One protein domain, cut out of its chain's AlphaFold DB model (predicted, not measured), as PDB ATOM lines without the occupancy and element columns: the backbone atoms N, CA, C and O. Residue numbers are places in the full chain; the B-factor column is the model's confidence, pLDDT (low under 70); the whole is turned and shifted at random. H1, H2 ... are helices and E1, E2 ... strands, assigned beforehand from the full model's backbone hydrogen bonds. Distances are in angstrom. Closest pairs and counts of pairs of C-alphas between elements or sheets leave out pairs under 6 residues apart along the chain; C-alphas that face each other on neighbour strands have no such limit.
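This is residues 91 to 202 of the 203 residues of an uncharacterized protein of Tenericutes bacterium ADurb.BinA155 (UniProt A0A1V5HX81). Two strongly twisted sheets stand face to face as a sandwich, one a branched sheet of E1, E2, E3, E4 and E7, the other a sheet of E6, E5, E8 and E9, their strands crossed at 33 degrees. The short helix H1 packs on the branched sheet, E2 and E9 come close together at one side of the sandwich, and H2 lies away from both sheets at one end of the long axis. The printed part has 112 residues, with two named helices and nine named strands in the order H1 E1 E2 E3 E4 E5 E6 E7 E8 E9 H2. The class is mostly strand; neighbour strands are antiparallel in both sheets, and the second runs in the order E6, E5, E8, E9. The whole is compact, with a radius of gyration of the C-alphas of 14.1 A, and its outline is elongated, 46 by 26 by 26 A.

H1, residues 91 to 98, is on the branched sheet; its closest C-alphas to E7, residues 161 to 166, are those of Ala 92 and Ala 163, 5.1 A apart. E3, residues 116 to 126, has E1, residues 100 to 103, and E2, residues 109 to 113, on one side and E4, residues 131 to 137, on the other side. Its pairing is staggered: E2 is beside residues 116 to 121, E4 beside 119 to 125 and E1 beside 124 to 126. N 101 and O 125 are 2.9 A apart between E1 and E3, and N 111 and O 119 are 2.8 A apart between E2 and E3, both within hydrogen-bond range. E2, E3 and E4 form a meander, each strand the antiparallel neighbour of the one before; N 122 and O 134 are 2.8 A apart. E7 is on the other side of E4 from E3, with N 135 and O 162 at 2.8 A. In the second sheet, E5, residues 142 to 149, forms a hairpin with E6, residues 152 to 157, where N 154 and O 147 are 2.9 A apart. E5 is also the neighbour of E8, residues 170 to 179, with N 146 and O 176 at 2.8 A. E8 forms a hairpin with the edge strand E9, residues 184 to 192, with N 175 and O 187 at 2.7 A. The facing parts of the two sheets are 9.0 A centre to centre, and the closest C-alphas of E2 and E9, those of Ile 113 and Gly 187, are 6.5 A apart. H2, residues 197 to 200, is on neither sheet. In H1 every O i to N i+4 pair is within hydrogen-bond range, while H2 is too short for such a pair.

H1 begins at C-alpha 91, (33.189, 11.846, 3.104), and is 9.3 A long. E1 is 6.7 A long, E2 13.2 A, E3 31.5 A and E4 19.6 A; E3 begins at C-alpha 116, (58.376, 20.292, 4.675). E5 is 19.8 A long, E6 15.7 A, E7 16.6 A, E8 28.1 A and E9 26.3 A. H2, 5.6 A long, ends at C-alpha 200, (31.623, 36.133, 15.853).

The two C-alphas farthest apart are those of Gly 182 and Asn 202, 48.5 A. The printed part has no cut, and the links between its named elements are tight. The chain changes sheet at the links E4 to E5, E6 to E7 and E7 to E8. The mean pLDDT of the printed part is 72.2, and 46 residues are under 70, among them residues 91 to 102, 149 to 161 and 193 to 202.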
ATOM      1  N   ASP A  91      33.882  11.464   1.895       52.62
ATOM      2  CA  ASP A  91      33.189  11.846   3.104       52.62
ATOM      3  C   ASP A  91      33.723  13.127   3.716       52.62
ATOM      4  O   ASP A  91      32.902  13.841   4.227       52.62
ATOM      5  N   ALA A  92      34.986  13.556   3.601       58.12
ATOM      6  CA  ALA A  92      35.361  14.854   4.196       58.12
ATOM      7  C   ALA A  92      34.644  16.041   3.515       58.12
ATOM      8  O   ALA A  92      33.999  16.842   4.180       58.12
ATOM      9  N   GLN A  93      34.692  16.133   2.180       59.31
ATOM     10  CA  GLN A  93      33.973  17.181   1.441       59.31
ATOM     11  C   GLN A  93      32.457  16.987   1.488       59.31
ATOM     12  O   GLN A  93      31.722  17.958   1.640       59.31
ATOM     13  N   LYS A  94      31.985  15.741   1.378       60.53
ATOM     14  CA  LYS A  94      30.560  15.424   1.469       60.53
ATOM     15  C   LYS A  94      30.015  15.711   2.868       60.53
ATOM     16  O   LYS A  94      28.997  16.371   2.974       60.53
ATOM     17  N   PHE A  95      30.727  15.341   3.925       60.94
ATOM     18  CA  PHE A  95      30.426  15.673   5.321       60.94
ATOM     19  C   PHE A  95      30.451  17.179   5.552       60.94
ATOM     20  O   PHE A  95      29.536  17.708   6.171       60.94
ATOM     21  N   LEU A  96      31.439  17.901   5.013       66.88
ATOM     22  CA  LEU A  96      31.413  19.364   5.052       66.88
ATOM     23  C   LEU A  96      30.167  19.924   4.348       66.88
ATOM     24  O   LEU A  96      29.572  20.869   4.845       66.88
ATOM     25  N   SER A  97      29.744  19.342   3.222       65.06
ATOM     26  CA  SER A  97      28.561  19.808   2.486       65.06
ATOM     27  C   SER A  97      27.216  19.370   3.082       65.06
ATOM     28  O   SER A  97      26.215  20.046   2.870       65.06
ATOM     29  N   GLU A  98      27.177  18.238   3.787       65.31
ATOM     30  CA  GLU A  98      25.952  17.613   4.304       65.31
ATOM     31  C   GLU A  98      25.733  17.900   5.796       65.31
ATOM     32  O   GLU A  98      24.587  17.948   6.238       65.31
ATOM     33  N   THR A  99      26.807  18.109   6.560       66.12
ATOM     34  CA  THR A  99      26.777  18.128   8.030       66.12
ATOM     35  C   THR A  99      27.357  19.410   8.622       66.12
ATOM     36  O   THR A  99      26.852  19.898   9.634       66.12
ATOM     37  N   ALA A 100      28.406  19.991   8.027       69.44
ATOM     38  CA  ALA A 100      28.985  21.218   8.566       69.44
ATOM     39  C   ALA A 100      28.077  22.420   8.272       69.44
ATOM     40  O   ALA A 100      27.712  22.698   7.133       69.44
ATOM     41  N   SER A 101      27.724  23.162   9.320       67.81
ATOM     42  CA  SER A 101      26.983  24.420   9.184       67.81
ATOM     43  C   SER A 101      27.915  25.572   8.823       67.81
ATOM     44  O   SER A 101      27.508  26.519   8.155       67.81
ATOM     45  N   HIS A 102      29.177  25.476   9.243       69.81
ATOM     46  CA  HIS A 102      30.203  26.467   8.965       69.81
ATOM     47  C   HIS A 102      31.549  25.787   8.705       69.81
ATOM     48  O   HIS A 102      31.935  24.837   9.392       69.81
ATOM     49  N   TYR A 103      32.270  26.311   7.716       71.94
ATOM     50  CA  TYR A 103      33.593  25.855   7.309       71.94
ATOM     51  C   TYR A 103      34.507  27.061   7.100       71.94
ATOM     52  O   TYR A 103      34.110  28.031   6.448       71.94
ATOM     53  N   TYR A 104      35.719  26.994   7.648       71.69
ATOM     54  CA  TYR A 104      36.730  28.024   7.438       71.69
ATOM     55  C   TYR A 104      37.450  27.768   6.110       71.69
ATOM     56  O   TYR A 104      38.043  26.700   5.948       71.69
ATOM     57  N   PRO A 105      37.411  28.722   5.159       64.88
ATOM     58  CA  PRO A 105      38.045  28.546   3.854       64.88
ATOM     59  C   PRO A 105      39.576  28.542   3.943       64.88
ATOM     60  O   PRO A 105      40.233  27.938   3.097       64.88
ATOM     61  N   ASP A 106      40.130  29.185   4.971       75.94
ATOM     62  CA  ASP A 106      41.564  29.262   5.215       75.94
ATOM     63  C   ASP A 106      42.011  28.198   6.224       75.94
ATOM     64  O   ASP A 106      41.282  27.840   7.155       75.94
ATOM     65  N   ALA A 107      43.239  27.706   6.051       82.75
ATOM     66  CA  ALA A 107      43.837  26.764   6.984       82.75
ATOM     67  C   ALA A 107      44.095  27.440   8.342       82.75
ATOM     68  O   ALA A 107      44.694  28.512   8.420       82.75
ATOM     69  N   ILE A 108      43.685  26.779   9.422       83.12
ATOM     70  CA  ILE A 108      43.925  27.207  10.808       83.12
ATOM     71  C   ILE A 108      45.334  26.851  11.299       83.12
ATOM     72  O   ILE A 108      45.769  27.321  12.347       83.12
ATOM     73  N   GLY A 109      46.048  26.009  10.555       86.94
ATOM     74  CA  GLY A 109      47.394  25.567  10.885       86.94
ATOM     75  C   GLY A 109      47.922  24.569   9.866       86.94
ATOM     76  O   GLY A 109      47.207  24.146   8.959       86.94
ATOM     77  N   ASN A 110      49.182  24.182  10.026       91.00
ATOM     78  CA  ASN A 110      49.819  23.167   9.203       91.00
ATOM     79  C   ASN A 110      50.835  22.358  10.013       91.00
ATOM     80  O   ASN A 110      51.331  22.804  11.049       91.00
ATOM     81  N   LEU A 111      51.137  21.152   9.539       91.12
ATOM     82  CA  LEU A 111      52.151  20.293  10.132       91.12
ATOM     83  C   LEU A 111      53.413  20.305   9.281       91.12
ATOM     84  O   LEU A 111      53.454  19.747   8.180       91.12
ATOM     85  N   VAL A 112      54.447  20.939   9.829       91.44
ATOM     86  CA  VAL A 112      55.770  21.052   9.216       91.44
ATOM     87  C   VAL A 112      56.742  20.127   9.928       91.44
ATOM     88  O   VAL A 112      56.981  20.276  11.124       91.44
ATOM     89  N   ILE A 113      57.343  19.196   9.190       92.00
ATOM     90  CA  ILE A 113      58.366  18.290   9.719       92.00
ATOM     91  C   ILE A 113      59.621  18.451   8.870       92.00
ATOM     92  O   ILE A 113      59.580  18.319   7.647       92.00
ATOM     93  N   SER A 114      60.743  18.778   9.514       89.44
ATOM     94  CA  SER A 114      62.036  18.991   8.844       89.44
ATOM     95  C   SER A 114      61.985  20.009   7.689       89.44
ATOM     96  O   SER A 114      62.673  19.850   6.685       89.44
ATOM     97  N   GLY A 115      61.163  21.057   7.824       88.25
ATOM     98  CA  GLY A 115      61.016  22.124   6.824       88.25
ATOM     99  C   GLY A 115      60.034  21.832   5.684       88.25
ATOM    100  O   GLY A 115      59.835  22.699   4.835       88.25
ATOM    101  N   THR A 116      59.387  20.665   5.676       88.75
ATOM    102  CA  THR A 116      58.376  20.292   4.675       88.75
ATOM    103  C   THR A 116      56.984  20.317   5.293       88.75
ATOM    104  O   THR A 116      56.773  19.742   6.360       88.75
ATOM    105  N   VAL A 117      56.030  20.959   4.615       90.00
ATOM    106  CA  VAL A 117      54.611  20.955   5.000       90.00
ATOM    107  C   VAL A 117      53.975  19.650   4.521       90.00
ATOM    108  O   VAL A 117      53.881  19.415   3.318       90.00
ATOM    109  N   TYR A 118      53.558  18.792   5.449       88.50
ATOM    110  CA  TYR A 118      52.936  17.502   5.124       88.50
ATOM    111  C   TYR A 118      51.412  17.564   5.128       88.50
ATOM    112  O   TYR A 118      50.773  16.844   4.360       88.50
ATOM    113  N   ALA A 119      50.828  18.426   5.958       88.38
ATOM    114  CA  ALA A 119      49.386  18.585   6.037       88.38
ATOM    115  C   ALA A 119      48.979  20.018   6.389       88.38
ATOM    116  O   ALA A 119      49.668  20.674   7.168       88.38
ATOM    117  N   ASP A 120      47.838  20.452   5.863       88.38
ATOM    118  CA  ASP A 120      47.109  21.642   6.302       88.38
ATOM    119  C   ASP A 120      45.891  21.231   7.129       88.38
ATOM    120  O   ASP A 120      45.292  20.176   6.907       88.38
ATOM    121  N   PHE A 121      45.504  22.082   8.069       86.56
ATOM    122  CA  PHE A 121      44.380  21.854   8.964       86.56
ATOM    123  C   PHE A 121      43.313  22.914   8.750       86.56
ATOM    124  O   PHE A 121      43.613  24.104   8.754       86.56
ATOM    125  N   TYR A 122      42.063  22.493   8.619       83.44
ATOM    126  CA  TYR A 122      40.907  23.370   8.459       83.44
ATOM    127  C   TYR A 122      39.896  23.066   9.553       83.44
ATOM    128  O   TYR A 122      39.722  21.911   9.938       83.44
ATOM    129  N   TYR A 123      39.215  24.095  10.041       80.62
ATOM    130  CA  TYR A 123      38.217  23.948  11.091       80.62
ATOM    131  C   TYR A 123      36.801  23.994  10.518       80.62
ATOM    132  O   TYR A 123      36.486  24.805   9.641       80.62
ATOM    133  N   ALA A 124      35.946  23.115  11.031       76.81
ATOM    134  CA  ALA A 124      34.534  23.051  10.694       76.81
ATOM    135  C   ALA A 124      33.705  22.703  11.932       76.81
ATOM    136  O   ALA A 124      34.197  22.058  12.857       76.81
ATOM    137  N   PHE A 125      32.433  23.090  11.931       73.50
ATOM    138  CA  PHE A 125      31.492  22.691  12.974       73.50
ATOM    139  C   PHE A 125      30.078  22.501  12.421       73.50
ATOM    140  O   PHE A 125      29.693  23.116  11.419       73.50
ATOM    141  N   ASN A 126      29.302  21.631  13.066       68.75
ATOM    142  CA  ASN A 126      27.898  21.389  12.726       68.75
ATOM    143  C   ASN A 126      26.943  22.204  13.617       68.75
ATOM    144  O   ASN A 126      27.355  22.892  14.553       68.75
ATOM    145  N   SER A 127      25.645  22.120  13.324       62.25
ATOM    146  CA  SER A 127      24.581  22.797  14.076       62.25
ATOM    147  C   SER A 127      24.413  22.285  15.509       62.25
ATOM    148  O   SER A 127      23.752  22.934  16.316       62.25
ATOM    149  N   GLU A 128      24.994  21.127  15.821       61.09
ATOM    150  CA  GLU A 128      24.979  20.499  17.145       61.09
ATOM    151  C   GLU A 128      26.209  20.890  17.986       61.09
ATOM    152  O   GLU A 128      26.401  20.369  19.081       61.09
ATOM    153  N   TYR A 129      27.000  21.867  17.521       57.53
ATOM    154  CA  TYR A 129      28.222  22.367  18.166       57.53
ATOM    155  C   TYR A 129      29.358  21.341  18.265       57.53
ATOM    156  O   TYR A 129      30.307  21.534  19.030       57.53
ATOM    157  N   GLU A 130      29.309  20.279  17.464       65.44
ATOM    158  CA  GLU A 130      30.422  19.349  17.347       65.44
ATOM    159  C   GLU A 130      31.526  19.963  16.485       65.44
ATOM    160  O   GLU A 130      31.275  20.574  15.439       65.44
ATOM    161  N   ASN A 131      32.763  19.818  16.955       72.00
ATOM    162  CA  ASN A 131      33.943  20.419  16.353       72.00
ATOM    163  C   ASN A 131      34.680  19.388  15.506       72.00
ATOM    164  O   ASN A 131      34.917  18.262  15.948       72.00
ATOM    165  N   PHE A 132      35.106  19.805  14.318       74.75
ATOM    166  CA  PHE A 132      35.825  18.956  13.380       74.75
ATOM    167  C   PHE A 132      37.084  19.654  12.881       74.75
ATOM    168  O   PHE A 132      37.084  20.850  12.578       74.75
ATOM    169  N   VAL A 133      38.153  18.874  12.747       80.25
ATOM    170  CA  VAL A 133      39.350  19.283  12.015       80.25
ATOM    171  C   VAL A 133      39.443  18.450  10.751       80.25
ATOM    172  O   VAL A 133      39.443  17.219  10.785       80.25
ATOM    173  N   VAL A 134      39.535  19.138   9.622       81.19
ATOM    174  CA  VAL A 134      39.814  18.536   8.327       81.19
ATOM    175  C   VAL A 134      41.305  18.638   8.068       81.19
ATOM    176  O   VAL A 134      41.880  19.722   8.095       81.19
ATOM    177  N   VAL A 135      41.929  17.498   7.817       81.88
ATOM    178  CA  VAL A 135      43.351  17.365   7.523       81.88
ATOM    179  C   VAL A 135      43.509  17.185   6.019       81.88
ATOM    180  O   VAL A 135      43.018  16.204   5.460       81.88
ATOM    181  N   GLY A 136      44.180  18.130   5.367       83.19
ATOM    182  CA  GLY A 136      44.547  18.080   3.954       83.19
ATOM    183  C   GLY A 136      46.005  17.675   3.771       83.19
ATOM    184  O   GLY A 136      46.903  18.438   4.095       83.19
ATOM    185  N   LEU A 137      46.244  16.483   3.237       82.31
ATOM    186  CA  LEU A 137      47.557  15.912   2.953       82.31
ATOM    187  C   LEU A 137      48.182  16.518   1.688       82.31
ATOM    188  O   LEU A 137      47.603  16.471   0.597       82.31
ATOM    189  N   HIS A 138      49.435  16.955   1.793       85.12
ATOM    190  CA  HIS A 138      50.244  17.365   0.645       85.12
ATOM    191  C   HIS A 138      50.780  16.141  -0.105       85.12
ATOM    192  O   HIS A 138      51.869  15.630   0.170       85.12
ATOM    193  N   ARG A 139      50.022  15.682  -1.108       78.94
ATOM    194  CA  ARG A 139      50.329  14.463  -1.889       78.94
ATOM    195  C   ARG A 139      51.641  14.505  -2.679       78.94
ATOM    196  O   ARG A 139      52.093  13.473  -3.165       78.94
ATOM    197  N   ALA A 140      52.255  15.681  -2.807       82.25
ATOM    198  CA  ALA A 140      53.598  15.822  -3.362       82.25
ATOM    199  C   ALA A 140      54.677  15.172  -2.473       82.25
ATOM    200  O   ALA A 140      55.733  14.800  -2.980       82.25
ATOM    201  N   PHE A 141      54.413  15.022  -1.169       82.88
ATOM    202  CA  PHE A 141      55.391  14.546  -0.187       82.88
ATOM    203  C   PHE A 141      54.975  13.234   0.486       82.88
ATOM    204  O   PHE A 141      55.822  12.368   0.706       82.88
ATOM    205  N   ALA A 142      53.682  13.049   0.761       81.56
ATOM    206  CA  ALA A 142      53.162  11.861   1.436       81.56
ATOM    207  C   ALA A 142      52.015  11.202   0.660       81.56
ATOM    208  O   ALA A 142      51.153  11.876   0.100       81.56
ATOM    209  N   SER A 143      52.001   9.870   0.625       78.75
ATOM    210  CA  SER A 143      50.931   9.080   0.009       78.75
ATOM    211  C   SER A 143      49.749   8.864   0.946       78.75
ATOM    212  O   SER A 143      48.613   8.781   0.478       78.75
ATOM    213  N   SER A 144      50.022   8.779   2.247       77.81
ATOM    214  CA  SER A 144      49.036   8.537   3.298       77.81
ATOM    215  C   SER A 144      49.498   9.118   4.625       77.81
ATOM    216  O   SER A 144      50.672   9.442   4.814       77.81
ATOM    217  N   PHE A 145      48.560   9.240   5.557       77.81
ATOM    218  CA  PHE A 145      48.863   9.527   6.951       77.81
ATOM    219  C   PHE A 145      47.943   8.737   7.871       77.81
ATOM    220  O   PHE A 145      46.804   8.458   7.506       77.81
ATOM    221  N   ASN A 146      48.430   8.417   9.062       79.81
ATOM    222  CA  ASN A 146      47.672   7.858  10.173       79.81
ATOM    223  C   ASN A 146      47.685   8.851  11.331       79.81
ATOM    224  O   ASN A 146      48.715   9.490  11.564       79.81
ATOM    225  N   ILE A 147      46.574   8.948  12.062       76.00
ATOM    226  CA  ILE A 147      46.475   9.779  13.262       76.00
ATOM    227  C   ILE A 147      46.262   8.884  14.472       76.00
ATOM    228  O   ILE A 147      45.359   8.051  14.498       76.00
ATOM    229  N   THR A 148      47.055   9.100  15.512       73.69
ATOM    230  CA  THR A 148      46.764   8.556  16.836       73.69
ATOM    231  C   THR A 148      46.218   9.683  17.699       73.69
ATOM    232  O   THR A 148      46.934  10.634  18.017       73.69
ATOM    233  N   ALA A 149      44.938   9.592  18.059       65.50
ATOM    234  CA  ALA A 149      44.397  10.376  19.158       65.50
ATOM    235  C   ALA A 149      44.731   9.650  20.469       65.50
ATOM    236  O   ALA A 149      44.773   8.422  20.502       65.50
ATOM    237  N   ALA A 150      44.959  10.394  21.555       52.19
ATOM    238  CA  ALA A 150      45.436   9.859  22.837       52.19
ATOM    239  C   ALA A 150      44.567   8.740  23.465       52.19
ATOM    240  O   ALA A 150      44.999   8.123  24.437       52.19
ATOM    241  N   SER A 151      43.372   8.462  22.933       41.81
ATOM    242  CA  SER A 151      42.486   7.390  23.399       41.81
ATOM    243  C   SER A 151      42.127   6.326  22.359       41.81
ATOM    244  O   SER A 151      41.718   5.256  22.781       41.81
ATOM    245  N   ASP A 152      42.298   6.562  21.053       48.12
ATOM    246  CA  ASP A 152      42.025   5.557  20.016       48.12
ATOM    247  C   ASP A 152      42.784   5.881  18.712       48.12
ATOM    248  O   ASP A 152      42.755   7.026  18.242       48.12
ATOM    249  N   PRO A 153      43.479   4.905  18.100       47.84
ATOM    250  CA  PRO A 153      44.099   5.089  16.795       47.84
ATOM    251  C   PRO A 153      43.017   5.226  15.720       47.84
ATOM    252  O   PRO A 153      42.183   4.336  15.550       47.84
ATOM    253  N   VAL A 154      43.052   6.325  14.964       54.72
ATOM    254  CA  VAL A 154      42.117   6.559  13.863       54.72
ATOM    255  C   VAL A 154      42.819   6.248  12.541       54.72
ATOM    256  O   VAL A 154      43.879   6.790  12.219       54.72
ATOM    257  N   GLY A 155      42.222   5.310  11.803       54.34
ATOM    258  CA  GLY A 155      42.758   4.736  10.571       54.34
ATOM    259  C   GLY A 155      43.074   5.763   9.480       54.34
ATOM    260  O   GLY A 155      42.466   6.833   9.393       54.34
ATOM    261  N   GLY A 156      44.071   5.419   8.667       51.69
ATOM    262  CA  GLY A 156      44.739   6.340   7.760       51.69
ATOM    263  C   GLY A 156      43.979   6.771   6.516       51.69
ATOM    264  O   GLY A 156      43.043   6.130   6.046       51.69
ATOM    265  N   SER A 157      44.449   7.882   5.955       57.62
ATOM    266  CA  SER A 157      43.912   8.499   4.746       57.62
ATOM    267  C   SER A 157      44.662   8.036   3.496       57.62
ATOM    268  O   SER A 157      45.865   8.257   3.378       57.62
ATOM    269  N   SER A 158      43.945   7.459   2.527       53.41
ATOM    270  CA  SER A 158      44.386   7.294   1.124       53.41
ATOM    271  C   SER A 158      43.930   8.469   0.223       53.41
ATOM    272  O   SER A 158      44.500   8.699  -0.847       53.41
ATOM    273  N   ALA A 159      42.952   9.243   0.727       53.97
ATOM    274  CA  ALA A 159      42.625  10.672   0.566       53.97
ATOM    275  C   ALA A 159      43.394  11.595  -0.372       53.97
ATOM    276  O   ALA A 159      42.978  11.934  -1.483       53.97
ATOM    277  N   GLY A 160      44.346  12.266   0.266       64.88
ATOM    278  CA  GLY A 160      44.437  13.719   0.170       64.88
ATOM    279  C   GLY A 160      43.683  14.462   1.287       64.88
ATOM    280  O   GLY A 160      44.211  15.454   1.754       64.88
ATOM    281  N   PHE A 161      42.517  14.006   1.768       68.44
ATOM    282  CA  PHE A 161      41.764  14.688   2.840       68.44
ATOM    283  C   PHE A 161      41.047  13.711   3.779       68.44
ATOM    284  O   PHE A 161      40.505  12.712   3.309       68.44
ATOM    285  N   SER A 162      40.976  14.047   5.071       72.62
ATOM    286  CA  SER A 162      40.139  13.357   6.068       72.62
ATOM    287  C   SER A 162      39.595  14.336   7.110       72.62
ATOM    288  O   SER A 162      40.272  15.301   7.450       72.62
ATOM    289  N   ALA A 163      38.390  14.086   7.623       73.25
ATOM    290  CA  ALA A 163      37.781  14.857   8.706       73.25
ATOM    291  C   ALA A 163      37.783  14.039  10.000       73.25
ATOM    292  O   ALA A 163      37.515  12.839   9.967       73.25
ATOM    293  N   TYR A 164      38.076  14.693  11.120       72.50
ATOM    294  CA  TYR A 164      38.150  14.063  12.434       72.50
ATOM    295  C   TYR A 164      37.399  14.919  13.453       72.50
ATOM    296  O   TYR A 164      37.671  16.115  13.592       72.50
ATOM    297  N   GLY A 165      36.441  14.304  14.148       65.31
ATOM    298  CA  GLY A 165      35.720  14.931  15.253       65.31
ATOM    299  C   GLY A 165      36.574  15.038  16.515       65.31
ATOM    300  O   GLY A 165      37.441  14.203  16.772       65.31
ATOM    301  N   THR A 166      36.322  16.070  17.317       62.50
ATOM    302  CA  THR A 166      36.940  16.258  18.634       62.50
ATOM    303  C   THR A 166      35.944  16.877  19.611       62.50
ATOM    304  O   THR A 166      35.188  17.786  19.266       62.50
ATOM    305  N   SER A 167      35.944  16.392  20.851       58.19
ATOM    306  CA  SER A 167      35.110  16.909  21.944       58.19
ATOM    307  C   SER A 167      35.864  17.864  22.878       58.19
ATOM    308  O   SER A 167      35.264  18.433  23.789       58.19
ATOM    309  N   LEU A 168      37.172  18.059  22.666       61.47
ATOM    310  CA  LEU A 168      38.038  18.879  23.516       61.47
ATOM    311  C   LEU A 168      38.422  20.192  22.825       61.47
ATOM    312  O   LEU A 168      38.761  20.209  21.644       61.47
ATOM    313  N   SER A 169      38.454  21.287  23.590       64.62
ATOM    314  CA  SER A 169      38.925  22.602  23.123       64.62
ATOM    315  C   SER A 169      40.441  22.660  22.911       64.62
ATOM    316  O   SER A 169      40.949  23.538  22.222       64.62
ATOM    317  N   SER A 170      41.190  21.739  23.514       71.56
ATOM    318  CA  SER A 170      42.634  21.629  23.327       71.56
ATOM    319  C   SER A 170      43.036  20.162  23.344       71.56
ATOM    320  O   SER A 170      42.697  19.435  24.277       71.56
ATOM    321  N   PHE A 171      43.732  19.717  22.304       74.00
ATOM    322  CA  PHE A 171      44.147  18.324  22.140       74.00
ATOM    323  C   PHE A 171      45.395  18.240  21.263       74.00
ATOM    324  O   PHE A 171      45.733  19.181  20.551       74.00
ATOM    325  N   SER A 172      46.086  17.104  21.308       80.25
ATOM    326  CA  SER A 172      47.243  16.837  20.457       80.25
ATOM    327  C   SER A 172      47.029  15.554  19.676       80.25
ATOM    328  O   SER A 172      46.497  14.580  20.212       80.25
ATOM    329  N   TRP A 173      47.460  15.565  18.422       83.50
ATOM    330  CA  TRP A 173      47.447  14.406  17.542       83.50
ATOM    331  C   TRP A 173      48.859  14.061  17.110       83.50
ATOM    332  O   TRP A 173      49.631  14.945  16.733       83.50
ATOM    333  N   ASP A 174      49.163  12.767  17.147       86.06
ATOM    334  CA  ASP A 174      50.379  12.219  16.565       86.06
ATOM    335  C   ASP A 174      50.067  11.715  15.161       86.06
ATOM    336  O   ASP A 174      49.152  10.919  14.950       86.06
ATOM    337  N   PHE A 175      50.848  12.174  14.197       87.06
ATOM    338  CA  PHE A 175      50.724  11.851  12.789       87.06
ATOM    339  C   PHE A 175      51.884  10.962  12.369       87.06
ATOM    340  O   PHE A 175      53.044  11.250  12.662       87.06
ATOM    341  N   THR A 176      51.577   9.902  11.628       88.94
ATOM    342  CA  THR A 176      52.566   9.105  10.898       88.94
ATOM    343  C   THR A 176      52.257   9.206   9.418       88.94
ATOM    344  O   THR A 176      51.198   8.758   8.993       88.94
ATOM    345  N   PHE A 177      53.158   9.795   8.641       86.12
ATOM    346  CA  PHE A 177      53.034   9.936   7.195       86.12
ATOM    347  C   PHE A 177      53.845   8.860   6.495       86.12
ATOM    348  O   PHE A 177      55.041   8.734   6.757       86.12
ATOM    349  N   ASP A 178      53.226   8.156   5.555       87.12
ATOM    350  CA  ASP A 178      53.960   7.334   4.602       87.12
ATOM    351  C   ASP A 178      54.334   8.221   3.417       87.12
ATOM    352  O   ASP A 178      53.477   8.816   2.754       87.12
ATOM    353  N   LEU A 179      55.633   8.365   3.182       87.00
ATOM    354  CA  LEU A 179      56.179   9.192   2.119       87.00
ATOM    355  C   LEU A 179      56.036   8.493   0.772       87.00
ATOM    356  O   LEU A 179      56.107   7.269   0.673       87.00
ATOM    357  N   VAL A 180      55.963   9.282  -0.300       81.25
ATOM    358  CA  VAL A 180      55.957   8.745  -1.674       81.25
ATOM    359  C   VAL A 180      57.232   7.937  -1.974       81.25
ATOM    360  O   VAL A 180      57.213   7.015  -2.786       81.25
ATOM    361  N   SER A 181      58.337   8.235  -1.283       85.50
ATOM    362  CA  SER A 181      59.596   7.480  -1.346       85.50
ATOM    363  C   SER A 181      59.549   6.101  -0.672       85.50
ATOM    364  O   SER A 181      60.516   5.352  -0.788       85.50
ATOM    365  N   GLY A 182      58.473   5.763   0.049       80.12
ATOM    366  CA  GLY A 182      58.303   4.490   0.759       80.12
ATOM    367  C   GLY A 182      58.855   4.453   2.190       80.12
ATOM    368  O   GLY A 182      58.775   3.419   2.846       80.12
ATOM    369  N   SER A 183      59.414   5.556   2.690       89.38
ATOM    370  CA  SER A 183      59.769   5.733   4.108       89.38
ATOM    371  C   SER A 183      58.606   6.345   4.888       89.38
ATOM    372  O   SER A 183      57.700   6.898   4.277       89.38
ATOM    373  N   SER A 184      58.651   6.333   6.220       90.12
ATOM    374  CA  SER A 184      57.679   7.051   7.050       90.12
ATOM    375  C   SER A 184      58.325   8.172   7.860       90.12
ATOM    376  O   SER A 184      59.517   8.134   8.175       90.12
ATOM    377  N   VAL A 185      57.536   9.194   8.182       92.75
ATOM    378  CA  VAL A 185      57.925  10.278   9.087       92.75
ATOM    379  C   VAL A 185      56.813  10.519  10.093       92.75
ATOM    380  O   VAL A 185      55.633  10.438   9.758       92.75
ATOM    381  N   THR A 186      57.187  10.814  11.330       92.06
ATOM    382  CA  THR A 186      56.241  11.117  12.398       92.06
ATOM    383  C   THR A 186      56.369  12.562  12.848       92.06
ATOM    384  O   THR A 186      57.443  13.163  12.792       92.06
ATOM    385  N   GLY A 187      55.256  13.127  13.290       89.88
ATOM    386  CA  GLY A 187      55.202  14.452  13.887       89.88
ATOM    387  C   GLY A 187      53.948  14.589  14.727       89.88
ATOM    388  O   GLY A 187      53.031  13.786  14.605       89.88
ATOM    389  N   SER A 188      53.900  15.602  15.577       89.62
ATOM    390  CA  SER A 188      52.732  15.881  16.400       89.62
ATOM    391  C   SER A 188      52.278  17.315  16.195       89.62
ATOM    392  O   SER A 188      53.080  18.200  15.883       89.62
ATOM    393  N   TYR A 189      50.977  17.540  16.336       87.12
ATOM    394  CA  TYR A 189      50.406  18.876  16.308       87.12
ATOM    395  C   TYR A 189      49.416  19.034  17.450       87.12
ATOM    396  O   TYR A 189      48.519  18.207  17.629       87.12
ATOM    397  N   SER A 190      49.591  20.104  18.221       85.31
ATOM    398  CA  SER A 190      48.666  20.487  19.279       85.31
ATOM    399  C   SER A 190      47.715  21.552  18.755       85.31
ATOM    400  O   SER A 190      48.137  22.607  18.290       85.31
ATOM    401  N   PHE A 191      46.428  21.253  18.836       79.00
ATOM    402  CA  PHE A 191      45.347  22.142  18.462       79.00
ATOM    403  C   PHE A 191      44.837  22.873  19.698       79.00
ATOM    404  O   PHE A 191      44.563  22.258  20.731       79.00
ATOM    405  N   GLU A 192      44.646  24.177  19.557       76.06
ATOM    406  CA  GLU A 192      43.883  24.993  20.491       76.06
ATOM    407  C   GLU A 192      42.640  25.501  19.758       76.06
ATOM    408  O   GLU A 192      42.622  26.575  19.162       76.06
ATOM    409  N   LEU A 193      41.598  24.671  19.757       67.69
ATOM    410  CA  LEU A 193      40.277  25.037  19.270       67.69
ATOM    411  C   LEU A 193      39.553  25.776  20.396       67.69
ATOM    412  O   LEU A 193      38.643  25.250  21.042       67.69
ATOM    413  N   THR A 194      39.964  27.014  20.667       61.50
ATOM    414  CA  THR A 194      39.077  27.922  21.397       61.50
ATOM    415  C   THR A 194      37.770  27.975  20.599       61.50
ATOM    416  O   THR A 194      37.845  28.147  19.379       61.50
ATOM    417  N   PRO A 195      36.579  27.794  21.202       51.75
ATOM    418  CA  PRO A 195      35.334  27.896  20.455       51.75
ATOM    419  C   PRO A 195      35.278  29.276  19.794       51.75
ATOM    420  O   PRO A 195      35.029  30.292  20.447       51.75
ATOM    421  N   PHE A 196      35.519  29.308  18.481       45.88
ATOM    422  CA  PHE A 196      35.526  30.529  17.672       45.88
ATOM    423  C   PHE A 196      34.156  31.234  17.688       45.88
ATOM    424  O   PHE A 196      34.041  32.391  17.299       45.88
ATOM    425  N   TYR A 197      33.118  30.584  18.225       45.09
ATOM    426  CA  TYR A 197      31.830  31.190  18.559       45.09
ATOM    427  C   TYR A 197      31.936  32.475  19.404       45.09
ATOM    428  O   TYR A 197      31.054  33.327  19.311       45.09
ATOM    429  N   LEU A 198      33.002  32.665  20.191       38.94
ATOM    430  CA  LEU A 198      33.185  33.888  20.987       38.94
ATOM    431  C   LEU A 198      33.637  35.116  20.177       38.94
ATOM    432  O   LEU A 198      33.410  36.240  20.629       38.94
ATOM    433  N   SER A 199      34.252  34.941  19.004       38.06
ATOM    434  CA  SER A 199      34.714  36.072  18.184       38.06
ATOM    435  C   SER A 199      33.642  36.588  17.218       38.06
ATOM    436  O   SER A 199      33.603  37.785  16.946       38.06
ATOM    437  N   VAL A 200      32.711  35.736  16.773       38.38
ATOM    438  CA  VAL A 200      31.623  36.133  15.853       38.38
ATOM    439  C   VAL A 200      30.489  36.882  16.568       38.38
ATOM    440  O   VAL A 200      29.842  37.727  15.967       38.38
ATOM    441  N   ILE A 201      30.263  36.643  17.865       35.97
ATOM    442  CA  ILE A 201      29.221  37.360  18.636       35.97
ATOM    443  C   ILE A 201      29.679  38.774  19.056       35.97
ATOM    444  O   ILE A 201      28.851  39.615  19.394       35.97
ATOM    445  N   ASN A 202      30.985  39.057  19.007       32.56
ATOM    446  CA  ASN A 202      31.569  40.345  19.406       32.56
ATOM    447  C   ASN A 202      32.167  41.158  18.237       32.56
ATOM    448  O   ASN A 202      32.916  42.100  18.503       32.56
TER     449      ASN A 202